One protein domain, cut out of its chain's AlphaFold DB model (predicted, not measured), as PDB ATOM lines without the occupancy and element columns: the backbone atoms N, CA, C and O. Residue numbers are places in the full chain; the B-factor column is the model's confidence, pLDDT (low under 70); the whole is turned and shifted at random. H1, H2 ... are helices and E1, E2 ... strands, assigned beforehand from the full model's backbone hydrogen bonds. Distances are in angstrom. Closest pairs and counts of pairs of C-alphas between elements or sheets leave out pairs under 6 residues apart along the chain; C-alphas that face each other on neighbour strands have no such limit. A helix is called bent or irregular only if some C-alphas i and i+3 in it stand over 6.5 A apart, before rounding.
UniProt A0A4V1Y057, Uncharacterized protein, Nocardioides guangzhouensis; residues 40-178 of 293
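AT A GLANCE: This is residues 40 to 178 of the 293 residues of an uncharacterized protein of Nocardioides guangzhouensis (UniProt A0A4V1Y057). A twisted sheet of seven strands curls round helix H2 on one face, while the short, irregular helix H1 packs on the opposite face. Four long strands in a row, E4 to E7, make most of the sheet; the small hairpin E1 and E2 extends it beside E4, and E3 closes the other edge beside E7. The printed part has 139 residues, with seven named strands and two named helices in the order E1 E2 H1 E3 H2 E4 E5 E6 E7; the sheet is mixed, in the order E1 E2 E4 E5 E6 E7 E3, and the class is mixed, helices and strands. The whole is compact and rounded, with a radius of gyration of the C-alphas of 13.7 A and spans of 40 by 36 by 32 A.

IN THESE COORDINATES: E1, residues 40 to 42, begins at C-alpha 40 (159.274, 187.789, 168.641), and E2 holds residues 45 to 48. H1 is residues 70 to 79 and irregular, with C-alphas 72 and 75 8.9 A apart. E3, residues 85 to 91, is 16.0 A long, and H2, residues 105 to 115, is 15.5 A. E4, residues 123 to 131, begins at C-alpha 123 (150.119, 185.654, 164.519) and is 22.6 A long. E5, residues 134 to 141, is 23.2 A. E6, residues 144 to 154, is 29.4 A and bends by 54 degrees at residue 147. E7, residues 161 to 170, is 27.7 A and ends at C-alpha 170 (134.940, 182.865, 171.475).

HOW THE PARTS SIT: E4 to E7 form a meander, each strand the antiparallel neighbour of the one before, with N 128 and O 136 at 2.9 A, N 137 and O 149 at 2.8 A, and N 150 and O 166 at 2.8 A. E3 is antiparallel to E7, with N 90 and O 167 at 3.0 A. E2 is parallel to E4, with N 127 and O 48 at 2.8 A, and forms a hairpin with E1, N 45 and O 42 at 2.9 A. H2 is on the sheet; its closest C-alphas to E7 are those of Ala 108 and Tyr 163, 5.3 A. H1, on the opposite face, is 6.7 A in height over the sheet, over E6 and E3, and runs across the strands, at 80 degrees to E3 on the local plane. H1 and H2 are apart. In H2 every O i to N i+4 pair is within hydrogen-bond range; in H1 1 of 6 is, beside 4 of 7 O i to N i+3 pairs.

THE WHOLE: The C-alphas farthest apart, of Asp 83 and Gly 159, are 39.7 A apart. The printed part has no cut. The links E2 to H1 and E3 to H2 are long. The pLDDT is under 70 at residues 41 to 45, 96 to 100 and 117 to 118.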
ATOM      1  N   ILE A  40     158.616 189.075 168.889       71.19
ATOM      2  CA  ILE A  40     159.274 187.789 168.641       71.19
ATOM      3  C   ILE A  40     158.639 187.164 167.403       71.19
ATOM      4  O   ILE A  40     157.426 186.953 167.348       71.19
ATOM      5  N   GLU A  41     159.486 186.882 166.415       64.56
ATOM      6  CA  GLU A  41     159.180 185.967 165.323       64.56
ATOM      7  C   GLU A  41     159.720 184.590 165.708       64.56
ATOM      8  O   GLU A  41     160.928 184.399 165.847       64.56
ATOM      9  N   ALA A  42     158.831 183.625 165.902       53.00
ATOM     10  CA  ALA A  42     159.211 182.233 166.102       53.00
ATOM     11  C   ALA A  42     158.246 181.343 165.321       53.00
ATOM     12  O   ALA A  42     157.045 181.603 165.294       53.00
ATOM     13  N   ALA A  43     158.806 180.349 164.623       50.31
ATOM     14  CA  ALA A  43     158.084 179.300 163.897       50.31
ATOM     15  C   ALA A  43     156.831 179.779 163.122       50.31
ATOM     16  O   ALA A  43     155.765 179.184 163.199       50.31
ATOM     17  N   GLY A  44     156.943 180.878 162.363       54.34
ATOM     18  CA  GLY A  44     155.849 181.365 161.506       54.34
ATOM     19  C   GLY A  44     154.754 182.174 162.217       54.34
ATOM     20  O   GLY A  44     153.727 182.477 161.600       54.34
ATOM     21  N   GLY A  45     154.973 182.550 163.478       66.62
ATOM     22  CA  GLY A  45     154.099 183.408 164.268       66.62
ATOM     23  C   GLY A  45     154.721 184.747 164.666       66.62
ATOM     24  O   GLY A  45     155.941 184.902 164.669       66.62
ATOM     25  N   ARG A  46     153.872 185.727 165.007       81.00
ATOM     26  CA  ARG A  46     154.292 187.045 165.517       81.00
ATOM     27  C   ARG A  46     153.457 187.442 166.725       81.00
ATOM     28  O   ARG A  46     152.232 187.559 166.607       81.00
ATOM     29  N   ILE A  47     154.146 187.711 167.831       87.44
ATOM     30  CA  ILE A  47     153.575 188.259 169.063       87.44
ATOM     31  C   ILE A  47     154.067 189.699 169.226       87.44
ATOM     32  O   ILE A  47     155.268 189.959 169.129       87.44
ATOM     33  N   ASP A  48     153.145 190.626 169.470       91.75
ATOM     34  CA  ASP A  48     153.467 191.980 169.924       91.75
ATOM     35  C   ASP A  48     153.738 191.953 171.433       91.75
ATOM     36  O   ASP A  48     152.840 191.641 172.214       91.75
ATOM     37  N   LEU A  49     154.974 192.240 171.856       91.00
ATOM     38  CA  LEU A  49     155.343 192.231 173.274       91.00
ATOM     39  C   LEU A  49     155.171 193.590 173.948       91.00
ATOM     40  O   LEU A  49     155.607 193.750 175.086       91.00
ATOM     41  N   THR A  50     154.538 194.552 173.281       89.31
ATOM     42  CA  THR A  50     154.207 195.852 173.862       89.31
ATOM     43  C   THR A  50     152.905 195.731 174.653       89.31
ATOM     44  O   THR A  50     151.845 195.538 174.049       89.31
ATOM     45  N   PRO A  51     152.929 195.852 175.994       87.75
ATOM     46  CA  PRO A  51     151.698 195.817 176.770       87.75
ATOM     47  C   PRO A  51     150.788 197.003 176.416       87.75
ATOM     48  O   PRO A  51     151.290 198.093 176.115       87.75
ATOM     49  N   PRO A  52     149.455 196.845 176.483       91.44
ATOM     50  CA  PRO A  52     148.538 197.973 176.358       91.44
ATOM     51  C   PRO A  52     148.768 199.015 177.459       91.44
ATOM     52  O   PRO A  52     149.275 198.712 178.537       91.44
ATOM     53  N   ALA A  53     148.328 200.252 177.204       90.94
ATOM     54  CA  ALA A  53     148.389 201.333 178.192       90.94
ATOM     55  C   ALA A  53     147.588 201.016 179.468       90.94
ATOM     56  O   ALA A  53     147.978 201.424 180.560       90.94
ATOM     57  N   GLU A  54     146.496 200.263 179.321       92.44
ATOM     58  CA  GLU A  54     145.661 199.769 180.415       92.44
ATOM     59  C   GLU A  54     145.574 198.237 180.334       92.44
ATOM     60  O   GLU A  54     144.667 197.705 179.693       92.44
ATOM     61  N   PRO A  55     146.538 197.514 180.932       93.50
ATOM     62  CA  PRO A  55     146.506 196.058 180.999       93.50
ATOM     63  C   PRO A  55     145.334 195.524 181.813       93.50
ATOM     64  O   PRO A  55     144.912 196.136 182.797       93.50
ATOM     65  N   TYR A  56     144.896 194.311 181.478       96.06
ATOM     66  CA  TYR A  56     143.957 193.544 182.293       96.06
ATOM     67  C   TYR A  56     144.358 193.507 183.784       96.06
ATOM     68  O   TYR A  56     145.413 192.995 184.181       96.06
ATOM     69  N   ALA A  57     143.471 194.035 184.630       96.19
ATOM     70  CA  ALA A  57     143.700 194.193 186.065       96.19
ATOM     71  C   ALA A  57     143.277 192.975 186.907       96.19
ATOM     72  O   ALA A  57     143.589 192.914 188.097       96.19
ATOM     73  N   GLY A  58     142.560 192.011 186.320       96.00
ATOM     74  CA  GLY A  58     142.103 190.820 187.036       96.00
ATOM     75  C   GLY A  58     143.235 189.837 187.372       96.00
ATOM     76  O   GLY A  58     144.402 190.072 187.041       96.00
ATOM     77  N   PRO A  59     142.921 188.734 188.069       96.19
ATOM     78  CA  PRO A  59     143.922 187.742 188.440       96.19
ATOM     79  C   PRO A  59     144.407 186.960 187.213       96.19
ATOM     80  O   PRO A  59     143.619 186.673 186.314       96.19
ATOM     81  N   LEU A  60     145.688 186.574 187.206       97.12
ATOM     82  CA  LEU A  60     146.243 185.651 186.204       97.12
ATOM     83  C   LEU A  60     146.160 184.181 186.637       97.12
ATOM     84  O   LEU A  60     146.483 183.303 185.855       97.12
ATOM     85  N   TYR A  61     145.677 183.906 187.851       96.00
ATOM     86  CA  TYR A  61     145.339 182.564 188.315       96.00
ATOM     87  C   TYR A  61     143.929 182.553 188.889       96.00
ATOM     88  O   TYR A  61     143.587 183.364 189.751       96.00
ATOM     89  N   ALA A  62     143.125 181.598 188.449       93.12
ATOM     90  CA  ALA A  62     141.861 181.271 189.075       93.12
ATOM     91  C   ALA A  62     141.651 179.770 188.928       93.12
ATOM     92  O   ALA A  62     141.722 179.245 187.818       93.12
ATOM     93  N   GLU A  63     141.390 179.090 190.046       90.88
ATOM     94  CA  GLU A  63     141.012 177.679 190.009       90.88
ATOM     95  C   GLU A  63     139.811 177.497 189.072       90.88
ATOM     96  O   GLU A  63     138.861 178.286 189.147       90.88
ATOM     97  N   PRO A  64     139.807 176.481 188.197       86.38
ATOM     98  CA  PRO A  64     138.633 176.181 187.401       86.38
ATOM     99  C   PRO A  64     137.504 175.722 188.329       86.38
ATOM    100  O   PRO A  64     137.667 174.812 189.145       86.38
ATOM    101  N   HIS A  65     136.334 176.340 188.203       82.50
ATOM    102  CA  HIS A  65     135.164 175.978 189.005       82.50
ATOM    103  C   HIS A  65     134.208 175.100 188.191       82.50
ATOM    104  O   HIS A  65     134.117 175.194 186.969       82.50
ATOM    105  N   THR A  66     133.406 174.273 188.868       75.19
ATOM    106  CA  THR A  66     132.377 173.430 188.222       75.19
ATOM    107  C   THR A  66     131.160 174.221 187.720       75.19
ATOM    108  O   THR A  66     130.117 173.623 187.456       75.19
ATOM    109  N   GLY A  67     131.266 175.549 187.637       79.00
ATOM    110  CA  GLY A  67     130.203 176.457 187.229       79.00
ATOM    111  C   GLY A  67     129.935 176.424 185.726       79.00
ATOM    112  O   GLY A  67     129.820 175.367 185.094       79.00
ATOM    113  N   THR A  68     129.795 177.608 185.145       84.62
ATOM    114  CA  THR A  68     129.601 177.786 183.708       84.62
ATOM    115  C   THR A  68     130.809 177.269 182.918       84.62
ATOM    116  O   THR A  68     131.880 177.012 183.465       84.62
ATOM    117  N   ARG A  69     130.659 177.087 181.599       83.19
ATOM    118  CA  ARG A  69     131.784 176.643 180.759       83.19
ATOM    119  C   ARG A  69     132.947 177.643 180.795       83.19
ATOM    120  O   ARG A  69     134.088 177.203 180.784       83.19
ATOM    121  N   ILE A  70     132.659 178.944 180.884       87.44
ATOM    122  CA  ILE A  70     133.692 179.981 180.974       87.44
ATOM    123  C   ILE A  70     134.446 179.923 182.314       87.44
ATOM    124  O   ILE A  70     135.656 180.107 182.326       87.44
ATOM    125  N   ASP A  71     133.791 179.520 183.411       87.81
ATOM    126  CA  ASP A  71     134.447 179.349 184.724       87.81
ATOM    127  C   ASP A  71     135.469 178.198 184.750       87.81
ATOM    128  O   ASP A  71     136.323 178.126 185.635       87.81
ATOM    129  N   ARG A  72     135.387 177.271 183.787       89.44
ATOM    130  CA  ARG A  72     136.348 176.165 183.643       89.44
ATOM    131  C   ARG A  72     137.634 176.588 182.941       89.44
ATOM    132  O   ARG A  72     138.604 175.845 183.004       89.44
ATOM    133  N   ALA A  73     137.639 177.757 182.299       93.56
ATOM    134  CA  ALA A  73     138.803 178.324 181.626       93.56
ATOM    135  C   ALA A  73     139.741 179.083 182.583       93.56
ATOM    136  O   ALA A  73     140.605 179.834 182.134       93.56
ATOM    137  N   GLY A  74     139.544 178.952 183.901       95.12
ATOM    138  CA  GLY A  74     140.354 179.623 184.915       95.12
ATOM    139  C   GLY A  74     140.445 181.133 184.690       95.12
ATOM    140  O   GLY A  74     139.438 181.805 184.466       95.12
ATOM    141  N   ALA A  75     141.664 181.670 184.747       96.62
ATOM    142  CA  ALA A  75     141.914 183.103 184.608       96.62
ATOM    143  C   ALA A  75     141.694 183.642 183.186       96.62
ATOM    144  O   ALA A  75     141.392 184.825 183.042       96.62
ATOM    145  N   ALA A  76     141.800 182.806 182.148       97.12
ATOM    146  CA  ALA A  76     141.558 183.226 180.767       97.12
ATOM    147  C   ALA A  76     140.069 183.488 180.477       97.12
ATOM    148  O   ALA A  76     139.739 184.298 179.613       97.12
ATOM    149  N   GLY A  77     139.161 182.835 181.210       95.75
ATOM    150  CA  GLY A  77     137.719 182.946 180.983       95.75
ATOM    151  C   GLY A  77     137.181 184.382 181.080       95.75
ATOM    152  O   GLY A  77     136.608 184.875 180.114       95.75
ATOM    153  N   PRO A  78     137.387 185.097 182.199       95.50
ATOM    154  CA  PRO A  78     136.914 186.477 182.355       95.50
ATOM    155  C   PRO A  78     137.571 187.511 181.424       95.50
ATOM    156  O   PRO A  78     137.154 188.665 181.436       95.50
ATOM    157  N   VAL A  79     138.608 187.130 180.668       97.19
ATOM    158  CA  VAL A  79     139.349 188.031 179.770       97.19
ATOM    159  C   VAL A  79     138.668 188.157 178.404       97.19
ATOM    160  O   VAL A  79     138.798 189.195 177.762       97.19
ATOM    161  N   VAL A  80     137.962 187.121 177.937       97.12
ATOM    162  CA  VAL A  80     137.330 187.138 176.608       97.12
ATOM    163  C   VAL A  80     135.956 187.805 176.629       97.12
ATOM    164  O   VAL A  80     135.154 187.620 177.544       97.12
ATOM    165  N   GLU A  81     135.653 188.526 175.555       96.88
ATOM    166  CA  GLU A  81     134.386 189.225 175.348       96.88
ATOM    167  C   GLU A  81     133.669 188.629 174.130       96.88
ATOM    168  O   GLU A  81     133.874 189.050 172.986       96.88
ATOM    169  N   CYS A  82     132.848 187.605 174.375       96.38
ATOM    170  CA  CYS A  82     132.199 186.816 173.327       96.38
ATOM    171  C   CYS A  82     130.724 187.174 173.137       96.38
ATOM    172  O   CYS A  82     129.971 187.226 174.112       96.38
ATOM    173  N   ASP A  83     130.288 187.271 171.880       95.88
ATOM    174  CA  ASP A  83     128.858 187.263 171.547       95.88
ATOM    175  C   ASP A  83     128.290 185.839 171.667       95.88
ATOM    176  O   ASP A  83     127.165 185.616 172.116       95.88
ATOM    177  N   THR A  84     129.091 184.847 171.273       94.62
ATOM    178  CA  THR A  84     128.838 183.418 171.419       94.62
ATOM    179  C   THR A  84     130.071 182.739 171.998       94.62
ATOM    180  O   THR A  84     131.169 182.784 171.449       94.62
ATOM    181  N   LEU A  85     129.879 182.023 173.103       91.31
ATOM    182  CA  LEU A  85     130.955 181.249 173.700       91.31
ATOM    183  C   LEU A  85     131.375 180.081 172.793       91.31
ATOM    184  O   LEU A  85     130.532 179.282 172.369       91.31
ATOM    185  N   GLY A  86     132.680 179.951 172.560       87.50
ATOM    186  CA  GLY A  86     133.260 178.842 171.817       87.50
ATOM    187  C   GLY A  86     133.213 177.507 172.569       87.50
ATOM    188  O   GLY A  86     132.637 177.350 173.656       87.50
ATOM    189  N   THR A  87     133.817 176.494 171.956       85.06
ATOM    190  CA  THR A  87     133.979 175.164 172.563       85.06
ATOM    191  C   THR A  87     135.379 174.918 173.108       85.06
ATOM    192  O   THR A  87     135.527 174.000 173.909       85.06
ATOM    193  N   ASP A  88     136.369 175.713 172.696       86.50
ATOM    194  CA  ASP A  88     137.772 175.530 173.066       86.50
ATOM    195  C   ASP A  88     138.151 176.411 174.264       86.50
ATOM    196  O   ASP A  88     138.449 177.600 174.142       86.50
ATOM    197  N   LEU A  89     138.002 175.833 175.451       90.00
ATOM    198  CA  LEU A  89     138.150 176.478 176.752       90.00
ATOM    199  C   LEU A  89     138.721 175.438 177.710       90.00
ATOM    200  O   LEU A  89     138.184 174.326 177.783       90.00
ATOM    201  N   GLY A  90     139.737 175.794 178.488       90.06
ATOM    202  CA  GLY A  90     140.322 174.823 179.399       90.06
ATOM    203  C   GLY A  90     141.355 175.365 180.366       90.06
ATOM    204  O   GLY A  90     141.626 176.566 180.444       90.06
ATOM    205  N   PHE A  91     141.861 174.431 181.164       90.81
ATOM    206  CA  PHE A  91     142.775 174.685 182.259       90.81
ATOM    207  C   PHE A  91     143.636 173.449 182.532       90.81
ATOM    208  O   PHE A  91     143.115 172.337 182.659       90.81
ATOM    209  N   ASN A  92     144.929 173.676 182.723       87.38
ATOM    210  CA  ASN A  92     145.946 172.689 183.034       87.38
ATOM    211  C   ASN A  92     146.602 173.064 184.365       87.38
ATOM    212  O   ASN A  92     147.142 174.153 184.513       87.38
ATOM    213  N   ARG A  93     146.599 172.148 185.343       82.69
ATOM    214  CA  ARG A  93     147.297 172.382 186.624       82.69
ATOM    215  C   ARG A  93     148.816 172.324 186.490       82.69
ATOM    216  O   ARG A  93     149.507 173.015 187.227       82.69
ATOM    217  N   HIS A  94     149.306 171.499 185.571       79.44
ATOM    218  CA  HIS A  94     150.721 171.224 185.333       79.44
ATOM    219  C   HIS A  94     150.939 171.059 183.826       79.44
ATOM    220  O   HIS A  94     149.999 170.673 183.126       79.44
ATOM    221  N   GLY A  95     152.154 171.317 183.339       75.38
ATOM    222  CA  GLY A  95     152.510 171.036 181.944       75.38
ATOM    223  C   GLY A  95     152.504 169.530 181.674       75.38
ATOM    224  O   GLY A  95     153.085 168.767 182.451       75.38
ATOM    225  N   PHE A  96     151.823 169.096 180.610       67.75
ATOM    226  CA  PHE A  96     151.565 167.677 180.348       67.75
ATOM    227  C   PHE A  96     152.656 166.979 179.539       67.75
ATOM    228  O   PHE A  96     152.824 165.766 179.691       67.75
ATOM    229  N   ASP A  97     153.409 167.714 178.722       67.81
ATOM    230  CA  ASP A  97     154.541 167.165 177.985       67.81
ATOM    231  C   ASP A  97     155.686 168.179 177.791       67.81
ATOM    232  O   ASP A  97     155.574 169.363 178.113       67.81
ATOM    233  N   ASP A  98     156.819 167.677 177.297       64.44
ATOM    234  CA  ASP A  98     158.030 168.471 177.052       64.44
ATOM    235  C   ASP A  98     157.948 169.325 175.777       64.44
ATOM    236  O   ASP A  98     158.822 170.161 175.559       64.44
ATOM    237  N   ARG A  99     156.960 169.088 174.904       64.31
ATOM    238  CA  ARG A  99     156.779 169.824 173.641       64.31
ATOM    239  C   ARG A  99     155.956 171.093 173.846       64.31
ATOM    240  O   ARG A  99     156.259 172.114 173.237       64.31
ATOM    241  N   GLU A 100     155.007 171.046 174.773       69.25
ATOM    242  CA  GLU A 100     154.216 172.177 175.248       69.25
ATOM    243  C   GLU A 100     155.006 173.064 176.229       69.25
ATOM    244  O   GLU A 100     154.632 174.215 176.473       69.25
ATOM    245  N   ALA A 101     156.104 172.544 176.797       80.62
ATOM    246  CA  ALA A 101     156.995 173.284 177.681       80.62
ATOM    247  C   ALA A 101     157.984 174.162 176.889       80.62
ATOM    248  O   ALA A 101     158.847 173.682 176.154       80.62
ATOM    249  N   GLY A 102     157.894 175.475 177.079       85.25
ATOM    250  CA  GLY A 102     158.788 176.469 176.497       85.25
ATOM    251  C   GLY A 102     159.868 176.958 177.465       85.25
ATOM    252  O   GLY A 102     159.671 177.036 178.679       85.25
ATOM    253  N   ALA A 103     161.011 177.381 176.916       88.62
ATOM    254  CA  ALA A 103     162.043 178.097 177.678       88.62
ATOM    255  C   ALA A 103     161.617 179.535 178.039       88.62
ATOM    256  O   ALA A 103     162.144 180.133 178.974       88.62
ATOM    257  N   THR A 104     160.671 180.093 177.282       91.81
ATOM    258  CA  THR A 104     160.063 181.414 177.484       91.81
ATOM    259  C   THR A 104     158.536 181.318 177.363       91.81
ATOM    260  O   THR A 104     158.043 180.410 176.681       91.81
ATOM    261  N   PRO A 105     157.771 182.269 177.928       94.12
ATOM    262  CA  PRO A 105     156.311 182.268 177.813       94.12
ATOM    263  C   PRO A 105     155.819 182.306 176.357       94.12
ATOM    264  O   PRO A 105     154.824 181.676 176.020       94.12
ATOM    265  N   GLU A 106     156.529 183.006 175.473       92.75
ATOM    266  CA  GLU A 106     156.223 183.067 174.040       92.75
ATOM    267  C   GLU A 106     156.454 181.734 173.343       92.75
ATOM    268  O   GLU A 106     155.628 181.315 172.537       92.75
ATOM    269  N   SER A 107     157.574 181.069 173.646       89.56
ATOM    270  CA  SER A 107     157.861 179.750 173.080       89.56
ATOM    271  C   SER A 107     156.843 178.705 173.536       89.56
ATOM    272  O   SER A 107     156.458 177.871 172.728       89.56
ATOM    273  N   ALA A 108     156.344 178.805 174.776       91.31
ATOM    274  CA  ALA A 108     155.282 177.941 175.284       91.31
ATOM    275  C   ALA A 108     153.955 178.181 174.549       91.31
ATOM    276  O   ALA A 108     153.321 177.232 174.099       91.31
ATOM    277  N   LEU A 109     153.556 179.448 174.357       92.25
ATOM    278  CA  LEU A 109     152.354 179.783 173.587       92.25
ATOM    279  C   LEU A 109     152.448 179.275 172.142       92.25
ATOM    280  O   LEU A 109     151.512 178.658 171.644       92.25
ATOM    281  N   LEU A 110     153.553 179.561 171.451       88.69
ATOM    282  CA  LEU A 110     153.698 179.208 170.038       88.69
ATOM    283  C   LEU A 110     153.865 177.703 169.830       88.69
ATOM    284  O   LEU A 110     153.307 177.187 168.869       88.69
ATOM    285  N   GLY A 111     154.568 177.008 170.731       87.56
ATOM    286  CA  GLY A 111     154.647 175.546 170.725       87.56
ATOM    287  C   GLY A 111     153.269 174.914 170.902       87.56
ATOM    288  O   GLY A 111     152.855 174.101 170.085       87.56
ATOM    289  N   TRP A 112     152.495 175.391 171.881       88.00
ATOM    290  CA  TRP A 112     151.125 174.920 172.095       88.00
ATOM    291  C   TRP A 112     150.203 175.182 170.892       88.00
ATOM    292  O   TRP A 112     149.406 174.324 170.525       88.00
ATOM    293  N   ILE A 113     150.318 176.342 170.233       88.69
ATOM    294  CA  ILE A 113     149.551 176.643 169.011       88.69
ATOM    295  C   ILE A 113     149.938 175.711 167.854       88.69
ATOM    296  O   ILE A 113     149.056 175.312 167.095       88.69
ATOM    297  N   ASP A 114     151.223 175.379 167.706       84.62
ATOM    298  CA  ASP A 114     151.711 174.457 166.670       84.62
ATOM    299  C   ASP A 114     151.160 173.035 166.880       84.62
ATOM    300  O   ASP A 114     150.703 172.393 165.931       84.62
ATOM    301  N   ASP A 115     151.089 172.586 168.138       81.69
ATOM    302  CA  ASP A 115     150.510 171.291 168.509       81.69
ATOM    303  C   ASP A 115     148.974 171.263 168.353       81.69
ATOM    304  O   ASP A 115     148.385 170.239 167.978       81.69
ATOM    305  N   LEU A 116     148.293 172.397 168.560       75.12
ATOM    306  CA  LEU A 116     146.854 172.560 168.331       75.12
ATOM    307  C   LEU A 116     146.528 172.798 166.853       75.12
ATOM    308  O   LEU A 116     145.977 173.825 166.454       75.12
ATOM    309  N   THR A 117     146.820 171.766 166.067       58.06
ATOM    310  CA  THR A 117     146.771 171.651 164.601       58.06
ATOM    311  C   THR A 117     145.743 172.478 163.812       58.06
ATOM    312  O   THR A 117     146.030 172.767 162.653       58.06
ATOM    313  N   TRP A 118     144.570 172.872 164.337       65.69
ATOM    314  CA  TRP A 118     143.470 173.336 163.475       65.69
ATOM    315  C   TRP A 118     142.780 174.668 163.772       65.69
ATOM    316  O   TRP A 118     142.055 175.084 162.883       65.69
ATOM    317  N   SER A 119     142.918 175.369 164.908       71.25
ATOM    318  CA  SER A 119     142.036 176.551 165.124       71.25
ATOM    319  C   SER A 119     142.616 177.793 165.796       71.25
ATOM    320  O   SER A 119     141.920 178.808 165.883       71.25
ATOM    321  N   TRP A 120     143.894 177.772 166.173       87.62
ATOM    322  CA  TRP A 120     144.534 178.909 166.829       87.62
ATOM    323  C   TRP A 120     145.386 179.724 165.839       87.62
ATOM    324  O   TRP A 120     146.090 179.157 164.999       87.62
ATOM    325  N   PRO A 121     145.310 181.067 165.860       89.31
ATOM    326  CA  PRO A 121     146.102 181.904 164.966       89.31
ATOM    327  C   PRO A 121     147.584 181.848 165.345       89.31
ATOM    328  O   PRO A 121     147.926 181.974 166.510       89.31
ATOM    329  N   THR A 122     148.491 181.752 164.372       87.62
ATOM    330  CA  THR A 122     149.940 181.806 164.651       87.62
ATOM    331  C   THR A 122     150.451 183.234 164.872       87.62
ATOM    332  O   THR A 122     151.507 183.447 165.453       87.62
ATOM    333  N   ALA A 123     149.715 184.253 164.429       88.81
ATOM    334  CA  ALA A 123     150.119 185.654 164.519       88.81
ATOM    335  C   ALA A 123     148.940 186.549 164.893       88.81
ATOM    336  O   ALA A 123     147.798 186.199 164.608       88.81
ATOM    337  N   GLY A 124     149.236 187.723 165.457       91.81
ATOM    338  CA  GLY A 124     148.230 188.686 165.933       91.81
ATOM    339  C   GLY A 124     147.986 188.624 167.442       91.81
ATOM    340  O   GLY A 124     147.136 189.341 167.956       91.81
ATOM    341  N   TRP A 125     148.758 187.795 168.145       94.81
ATOM    342  CA  TRP A 125     148.816 187.777 169.599       94.81
ATOM    343  C   TRP A 125     149.507 189.019 170.138       94.81
ATOM    344  O   TRP A 125     150.458 189.531 169.540       94.81
ATOM    345  N   ARG A 126     149.064 189.448 171.312       95.69
ATOM    346  CA  ARG A 126     149.662 190.535 172.074       95.69
ATOM    347  C   ARG A 126     149.942 190.083 173.497       95.69
ATOM    348  O   ARG A 126     149.142 189.368 174.097       95.69
ATOM    349  N   LEU A 127     151.060 190.538 174.050       97.06
ATOM    350  CA  LEU A 127     151.311 190.511 175.480       97.06
ATOM    351  C   LEU A 127     150.331 191.451 176.188       97.06
ATOM    352  O   LEU A 127     150.395 192.665 176.023       97.06
ATOM    353  N   GLU A 128     149.447 190.902 177.007       97.69
ATOM    354  CA  GLU A 128     148.505 191.697 177.792       97.69
ATOM    355  C   GLU A 128     149.136 192.127 179.114       97.69
ATOM    356  O   GLU A 128     149.133 193.304 179.462       97.69
ATOM    357  N   ARG A 129     149.710 191.172 179.854       97.50
ATOM    358  CA  ARG A 129     150.305 191.424 181.169       97.50
ATOM    359  C   ARG A 129     151.298 190.334 181.548       97.50
ATOM    360  O   ARG A 129     151.052 189.158 181.308       97.50
ATOM    361  N   ARG A 130     152.383 190.730 182.216       97.00
ATOM    362  CA  ARG A 130     153.274 189.825 182.958       97.00
ATOM    363  C   ARG A 130     153.122 190.073 184.446       97.00
ATOM    364  O   ARG A 130     153.101 191.231 184.860       97.00
ATOM    365  N   ASP A 131     153.049 189.009 185.230       96.62
ATOM    366  CA  ASP A 131     153.013 189.082 186.685       96.62
ATOM    367  C   ASP A 131     153.697 187.853 187.291       96.62
ATOM    368  O   ASP A 131     153.138 186.759 187.299       96.62
ATOM    369  N   GLY A 132     154.935 188.034 187.755       95.50
ATOM    370  CA  GLY A 132     155.729 186.961 188.353       95.50
ATOM    371  C   GLY A 132     155.941 185.776 187.409       95.50
ATOM    372  O   GLY A 132     156.566 185.918 186.360       95.50
ATOM    373  N   ASP A 133     155.428 184.622 187.825       96.56
ATOM    374  CA  ASP A 133     155.496 183.334 187.133       96.56
ATOM    375  C   ASP A 133     154.430 183.179 186.037       96.56
ATOM    376  O   ASP A 133     154.362 182.134 185.402       96.56
ATOM    377  N   ARG A 134     153.586 184.190 185.785       98.00
ATOM    378  CA  ARG A 134     152.491 184.110 184.809       98.00
ATOM    379  C   ARG A 134     152.517 185.229 183.785       98.00
ATOM    380  O   ARG A 134     152.850 186.382 184.071       98.00
ATOM    381  N   VAL A 135     152.096 184.889 182.571       98.31
ATOM    382  CA  VAL A 135     151.944 185.834 181.465       98.31
ATOM    383  C   VAL A 135     150.612 185.603 180.769       98.31
ATOM    384  O   VAL A 135     150.279 184.478 180.415       98.31
ATOM    385  N   LEU A 136     149.860 186.680 180.561       98.44
ATOM    386  CA  LEU A 136     148.628 186.687 179.782       98.44
ATOM    387  C   LEU A 136     148.917 187.188 178.368       98.44
ATOM    388  O   LEU A 136     149.432 188.296 178.185       98.44
ATOM    389  N   PHE A 137     148.518 186.393 177.383       98.19
ATOM    390  CA  PHE A 137     148.463 186.766 175.980       98.19
ATOM    391  C   PHE A 137     147.013 186.854 175.515       98.19
ATOM    392  O   PHE A 137     146.166 186.052 175.914       98.19
ATOM    393  N   THR A 138     146.727 187.824 174.654       97.81
ATOM    394  CA  THR A 138     145.391 188.058 174.101       97.81
ATOM    395  C   THR A 138     145.432 188.130 172.580       97.81
ATOM    396  O   THR A 138     146.417 188.574 171.986       97.81
ATOM    397  N   PHE A 139     144.346 187.693 171.945       96.62
ATOM    398  CA  PHE A 139     144.102 187.862 170.515       96.62
ATOM    399  C   PHE A 139     142.891 188.789 170.325       96.62
ATOM    400  O   PHE A 139     141.740 188.347 170.447       96.62
ATOM    401  N   PRO A 140     143.125 190.093 170.096       96.38
ATOM    402  CA  PRO A 140     142.051 191.041 169.865       96.38
ATOM    403  C   PRO A 140     141.567 191.016 168.408       96.38
ATOM    404  O   PRO A 140     142.358 190.960 167.467       96.38
ATOM    405  N   VAL A 141     140.257 191.151 168.222       96.12
ATOM    406  CA  VAL A 141     139.597 191.378 166.931       96.12
ATOM    407  C   VAL A 141     138.862 192.704 167.030       96.12
ATOM    408  O   VAL A 141     138.002 192.871 167.890       96.12
ATOM    409  N   ASP A 142     139.258 193.673 166.205       94.31
ATOM    410  CA  ASP A 142     138.721 195.041 166.229       94.31
ATOM    411  C   ASP A 142     138.734 195.685 167.634       94.31
ATOM    412  O   ASP A 142     137.849 196.450 168.008       94.31
ATOM    413  N   GLY A 143     139.769 195.369 168.422       94.25
ATOM    414  CA  GLY A 143     139.967 195.884 169.781       94.25
ATOM    415  C   GLY A 143     139.277 195.088 170.891       94.25
ATOM    416  O   GLY A 143     139.523 195.376 172.057       94.25
ATOM    417  N   VAL A 144     138.479 194.072 170.556       96.94
ATOM    418  CA  VAL A 144     137.785 193.206 171.521       96.94
ATOM    419  C   VAL A 144     138.544 191.892 171.674       96.94
ATOM    420  O   VAL A 144     138.884 191.260 170.675       96.94
ATOM    421  N   VAL A 145     138.813 191.449 172.902       97.44
ATOM    422  CA  VAL A 145     139.572 190.210 173.134       97.44
ATOM    423  C   VAL A 145     138.706 188.986 172.830       97.44
ATOM    424  O   VAL A 145     137.736 188.713 173.534       97.44
ATOM    425  N   LYS A 146     139.063 188.229 171.782       97.38
ATOM    426  CA  LYS A 146     138.323 187.027 171.354       97.38
ATOM    427  C   LYS A 146     138.986 185.717 171.757       97.38
ATOM    428  O   LYS A 146     138.311 184.690 171.814       97.38
ATOM    429  N   GLN A 147     140.284 185.746 172.048       97.06
ATOM    430  CA  GLN A 147     140.995 184.623 172.654       97.06
ATOM    431  C   GLN A 147     141.960 185.133 173.722       97.06
ATOM    432  O   GLN A 147     142.526 186.221 173.590       97.06
ATOM    433  N   ALA A 148     142.151 184.339 174.766       97.75
ATOM    434  CA  ALA A 148     143.055 184.629 175.868       97.75
ATOM    435  C   ALA A 148     143.778 183.354 176.296       97.75
ATOM    436  O   ALA A 148     143.165 182.288 176.359       97.75
ATOM    437  N   VAL A 149     145.067 183.474 176.606       97.50
ATOM    438  CA  VAL A 149     145.908 182.373 177.080       97.50
ATOM    439  C   VAL A 149     146.775 182.868 178.226       97.50
ATOM    440  O   VAL A 149     147.498 183.853 178.076       97.50
ATOM    441  N   VAL A 150     146.729 182.177 179.360       98.06
ATOM    442  CA  VAL A 150     147.703 182.343 180.439       98.06
ATOM    443  C   VAL A 150     148.732 181.233 180.338       98.06
ATOM    444  O   VAL A 150     148.383 180.051 180.363       98.06
ATOM    445  N   VAL A 151     149.999 181.623 180.281       96.94
ATOM    446  CA  VAL A 151     151.132 180.717 180.454       96.94
ATOM    447  C   VAL A 151     151.746 180.895 181.838       96.94
ATOM    448  O   VAL A 151     151.743 182.001 182.385       96.94
ATOM    449  N   HIS A 152     152.274 179.809 182.387       96.38
ATOM    450  CA  HIS A 152     152.827 179.731 183.734       96.38
ATOM    451  C   HIS A 152     154.204 179.065 183.709       96.38
ATOM    452  O   HIS A 152     154.365 178.032 183.064       96.38
ATOM    453  N   ASP A 153     155.173 179.654 184.405       95.75
ATOM    454  CA  ASP A 153     156.474 179.061 184.710       95.75
ATOM    455  C   ASP A 153     156.358 178.204 185.966       95.75
ATOM    456  O   ASP A 153     156.270 178.714 187.084       95.75
ATOM    457  N   GLY A 154     156.309 176.891 185.791       91.56
ATOM    458  CA  GLY A 154     156.026 175.992 186.895       91.56
ATOM    459  C   GLY A 154     156.493 174.573 186.645       91.56
ATOM    460  O   GLY A 154     157.323 174.301 185.782       91.56
ATOM    461  N   GLU A 155     155.969 173.651 187.448       88.44
ATOM    462  CA  GLU A 155     156.301 172.237 187.336       88.44
ATOM    463  C   GLU A 155     155.718 171.632 186.049       88.44
ATOM    464  O   GLU A 155     154.514 171.705 185.782       88.44
ATOM    465  N   THR A 156     156.596 170.998 185.277       83.00
ATOM    466  CA  THR A 156     156.283 170.200 184.087       83.00
ATOM    467  C   THR A 156     156.755 168.765 184.313       83.00
ATOM    468  O   THR A 156     157.563 168.495 185.209       83.00
ATOM    469  N   VAL A 157     156.325 167.833 183.461       80.44
ATOM    470  CA  VAL A 157     156.824 166.446 183.490       80.44
ATOM    471  C   VAL A 157     158.344 166.322 183.252       80.44
ATOM    472  O   VAL A 157     158.941 165.332 183.675       80.44
ATOM    473  N   SER A 158     158.980 167.336 182.654       77.50
ATOM    474  CA  SER A 158     160.435 167.449 182.421       77.50
ATOM    475  C   SER A 158     161.223 168.074 183.573       77.50
ATOM    476  O   SER A 158     162.452 168.128 183.502       77.50
ATOM    477  N   GLY A 159     160.561 168.541 184.633       76.56
ATOM    478  CA  GLY A 159     161.230 169.176 185.771       76.56
ATOM    479  C   GLY A 159     161.267 170.707 185.740       76.56
ATOM    480  O   GLY A 159     162.082 171.294 186.452       76.56
ATOM    481  N   GLY A 160     160.382 171.348 184.970       84.75
ATOM    482  CA  GLY A 160     160.115 172.786 185.035       84.75
ATOM    483  C   GLY A 160     160.069 173.480 183.673       84.75
ATOM    484  O   GLY A 160     160.699 173.025 182.720       84.75
ATOM    485  N   GLY A 161     159.353 174.602 183.592       91.12
ATOM    486  CA  GLY A 161     159.331 175.480 182.421       91.12
ATOM    487  C   GLY A 161     158.001 176.205 182.228       91.12
ATOM    488  O   GLY A 161     157.068 176.052 183.019       91.12
ATOM    489  N   TRP A 162     157.909 176.971 181.139       94.62
ATOM    490  CA  TRP A 162     156.692 177.689 180.767       94.62
ATOM    491  C   TRP A 162     155.710 176.761 180.055       94.62
ATOM    492  O   TRP A 162     156.091 176.125 179.082       94.62
ATOM    493  N   TYR A 163     154.447 176.719 180.468       93.75
ATOM    494  CA  TYR A 163     153.392 175.946 179.795       93.75
ATOM    495  C   TYR A 163     152.065 176.712 179.771       93.75
ATOM    496  O   TYR A 163     151.868 177.650 180.546       93.75
ATOM    497  N   VAL A 164     151.135 176.320 178.895       94.25
ATOM    498  CA  VAL A 164     149.773 176.883 178.862       94.25
ATOM    499  C   VAL A 164     148.963 176.363 180.052       94.25
ATOM    500  O   VAL A 164     148.619 175.183 180.122       94.25
ATOM    501  N   GLU A 165     148.654 177.259 180.992       95.19
ATOM    502  CA  GLU A 165     147.900 176.960 182.214       95.19
ATOM    503  C   GLU A 165     146.396 177.120 181.998       95.19
ATOM    504  O   GLU A 165     145.610 176.322 182.494       95.19
ATOM    505  N   SER A 166     145.957 178.142 181.264       96.44
ATOM    506  CA  SER A 166     144.528 178.347 181.015       96.44
ATOM    507  C   SER A 166     144.277 179.060 179.698       96.44
ATOM    508  O   SER A 166     145.084 179.890 179.282       96.44
ATOM    509  N   TRP A 167     143.166 178.741 179.037       96.44
ATOM    510  CA  TRP A 167     142.822 179.340 177.750       96.44
ATOM    511  C   TRP A 167     141.319 179.484 177.559       96.44
ATOM    512  O   TRP A 167     140.514 178.688 178.055       96.44
ATOM    513  N   ALA A 168     140.950 180.509 176.799       96.00
ATOM    514  CA  ALA A 168     139.583 180.769 176.406       96.00
ATOM    515  C   ALA A 168     139.489 181.318 174.989       96.00
ATOM    516  O   ALA A 168     140.331 182.105 174.559       96.00
ATOM    517  N   GLN A 169     138.424 180.930 174.288       94.88
ATOM    518  CA  GLN A 169     138.148 181.362 172.927       94.88
ATOM    519  C   GLN A 169     136.637 181.539 172.687       94.88
ATOM    520  O   GLN A 169     135.811 180.703 173.072       94.88
ATOM    521  N   CYS A 170     136.280 182.633 172.011       96.50
ATOM    522  CA  CYS A 170     134.940 182.865 171.475       96.50
ATOM    523  C   CYS A 170     134.633 181.951 170.277       96.50
ATOM    524  O   CYS A 170     135.501 181.246 169.763       96.50
ATOM    525  N   ASP A 171     133.380 181.912 169.823       95.88
ATOM    526  CA  ASP A 171     133.013 181.120 168.647       95.88
ATOM    527  C   ASP A 171     133.871 181.517 167.429       95.88
ATOM    528  O   ASP A 171     134.161 182.692 167.210       95.88
ATOM    529  N   LEU A 172     134.279 180.536 166.617       95.00
ATOM    530  CA  LEU A 172     135.154 180.778 165.464       95.00
ATOM    531  C   LEU A 172     134.562 181.771 164.454       95.00
ATOM    532  O   LEU A 172     135.310 182.394 163.709       95.00
ATOM    533  N   SER A 173     133.238 181.959 164.436       96.31
ATOM    534  CA  SER A 173     132.584 182.982 163.614       96.31
ATOM    535  C   SER A 173     132.920 184.424 164.009       96.31
ATOM    536  O   SER A 173     132.732 185.323 163.190       96.31
ATOM    537  N   GLU A 174     133.439 184.645 165.219       97.19
ATOM    538  CA  GLU A 174     133.888 185.951 165.712       97.19
ATOM    539  C   GLU A 174     135.358 186.243 165.377       97.19
ATOM    540  O   GLU A 174     135.843 187.344 165.639       97.19
ATOM    541  N   LEU A 175     136.085 185.278 164.798       94.88
ATOM    542  CA  LEU A 175     137.470 185.465 164.375       94.88
ATOM    543  C   LEU A 175     137.558 185.985 162.929       94.88
ATOM    544  O   LEU A 175     136.653 185.759 162.117       94.88
ATOM    545  N   PRO A 176     138.669 186.647 162.549       93.38
ATOM    546  CA  PRO A 176     138.885 187.060 161.173       93.38
ATOM    547  C   PRO A 176     138.859 185.859 160.226       93.38
ATOM    548  O   PRO A 176     139.429 184.808 160.519       93.38
ATOM    549  N   ARG A 177     138.289 186.041 159.028       89.94
ATOM    550  CA  ARG A 177     138.226 184.979 158.007       89.94
ATOM    551  C   ARG A 177     139.588 184.386 157.659       89.94
ATOM    552  O   ARG A 177     139.683 183.205 157.376       89.94
ATOM    553  N   THR A 178     140.655 185.176 157.724       88.44
ATOM    554  CA  THR A 178     142.024 184.690 157.500       88.44
ATOM    555  C   THR A 178     142.463 183.636 158.520       88.44
ATOM    556  O   THR A 178     143.287 182.787 158.188       88.44
TER     557      THR A 178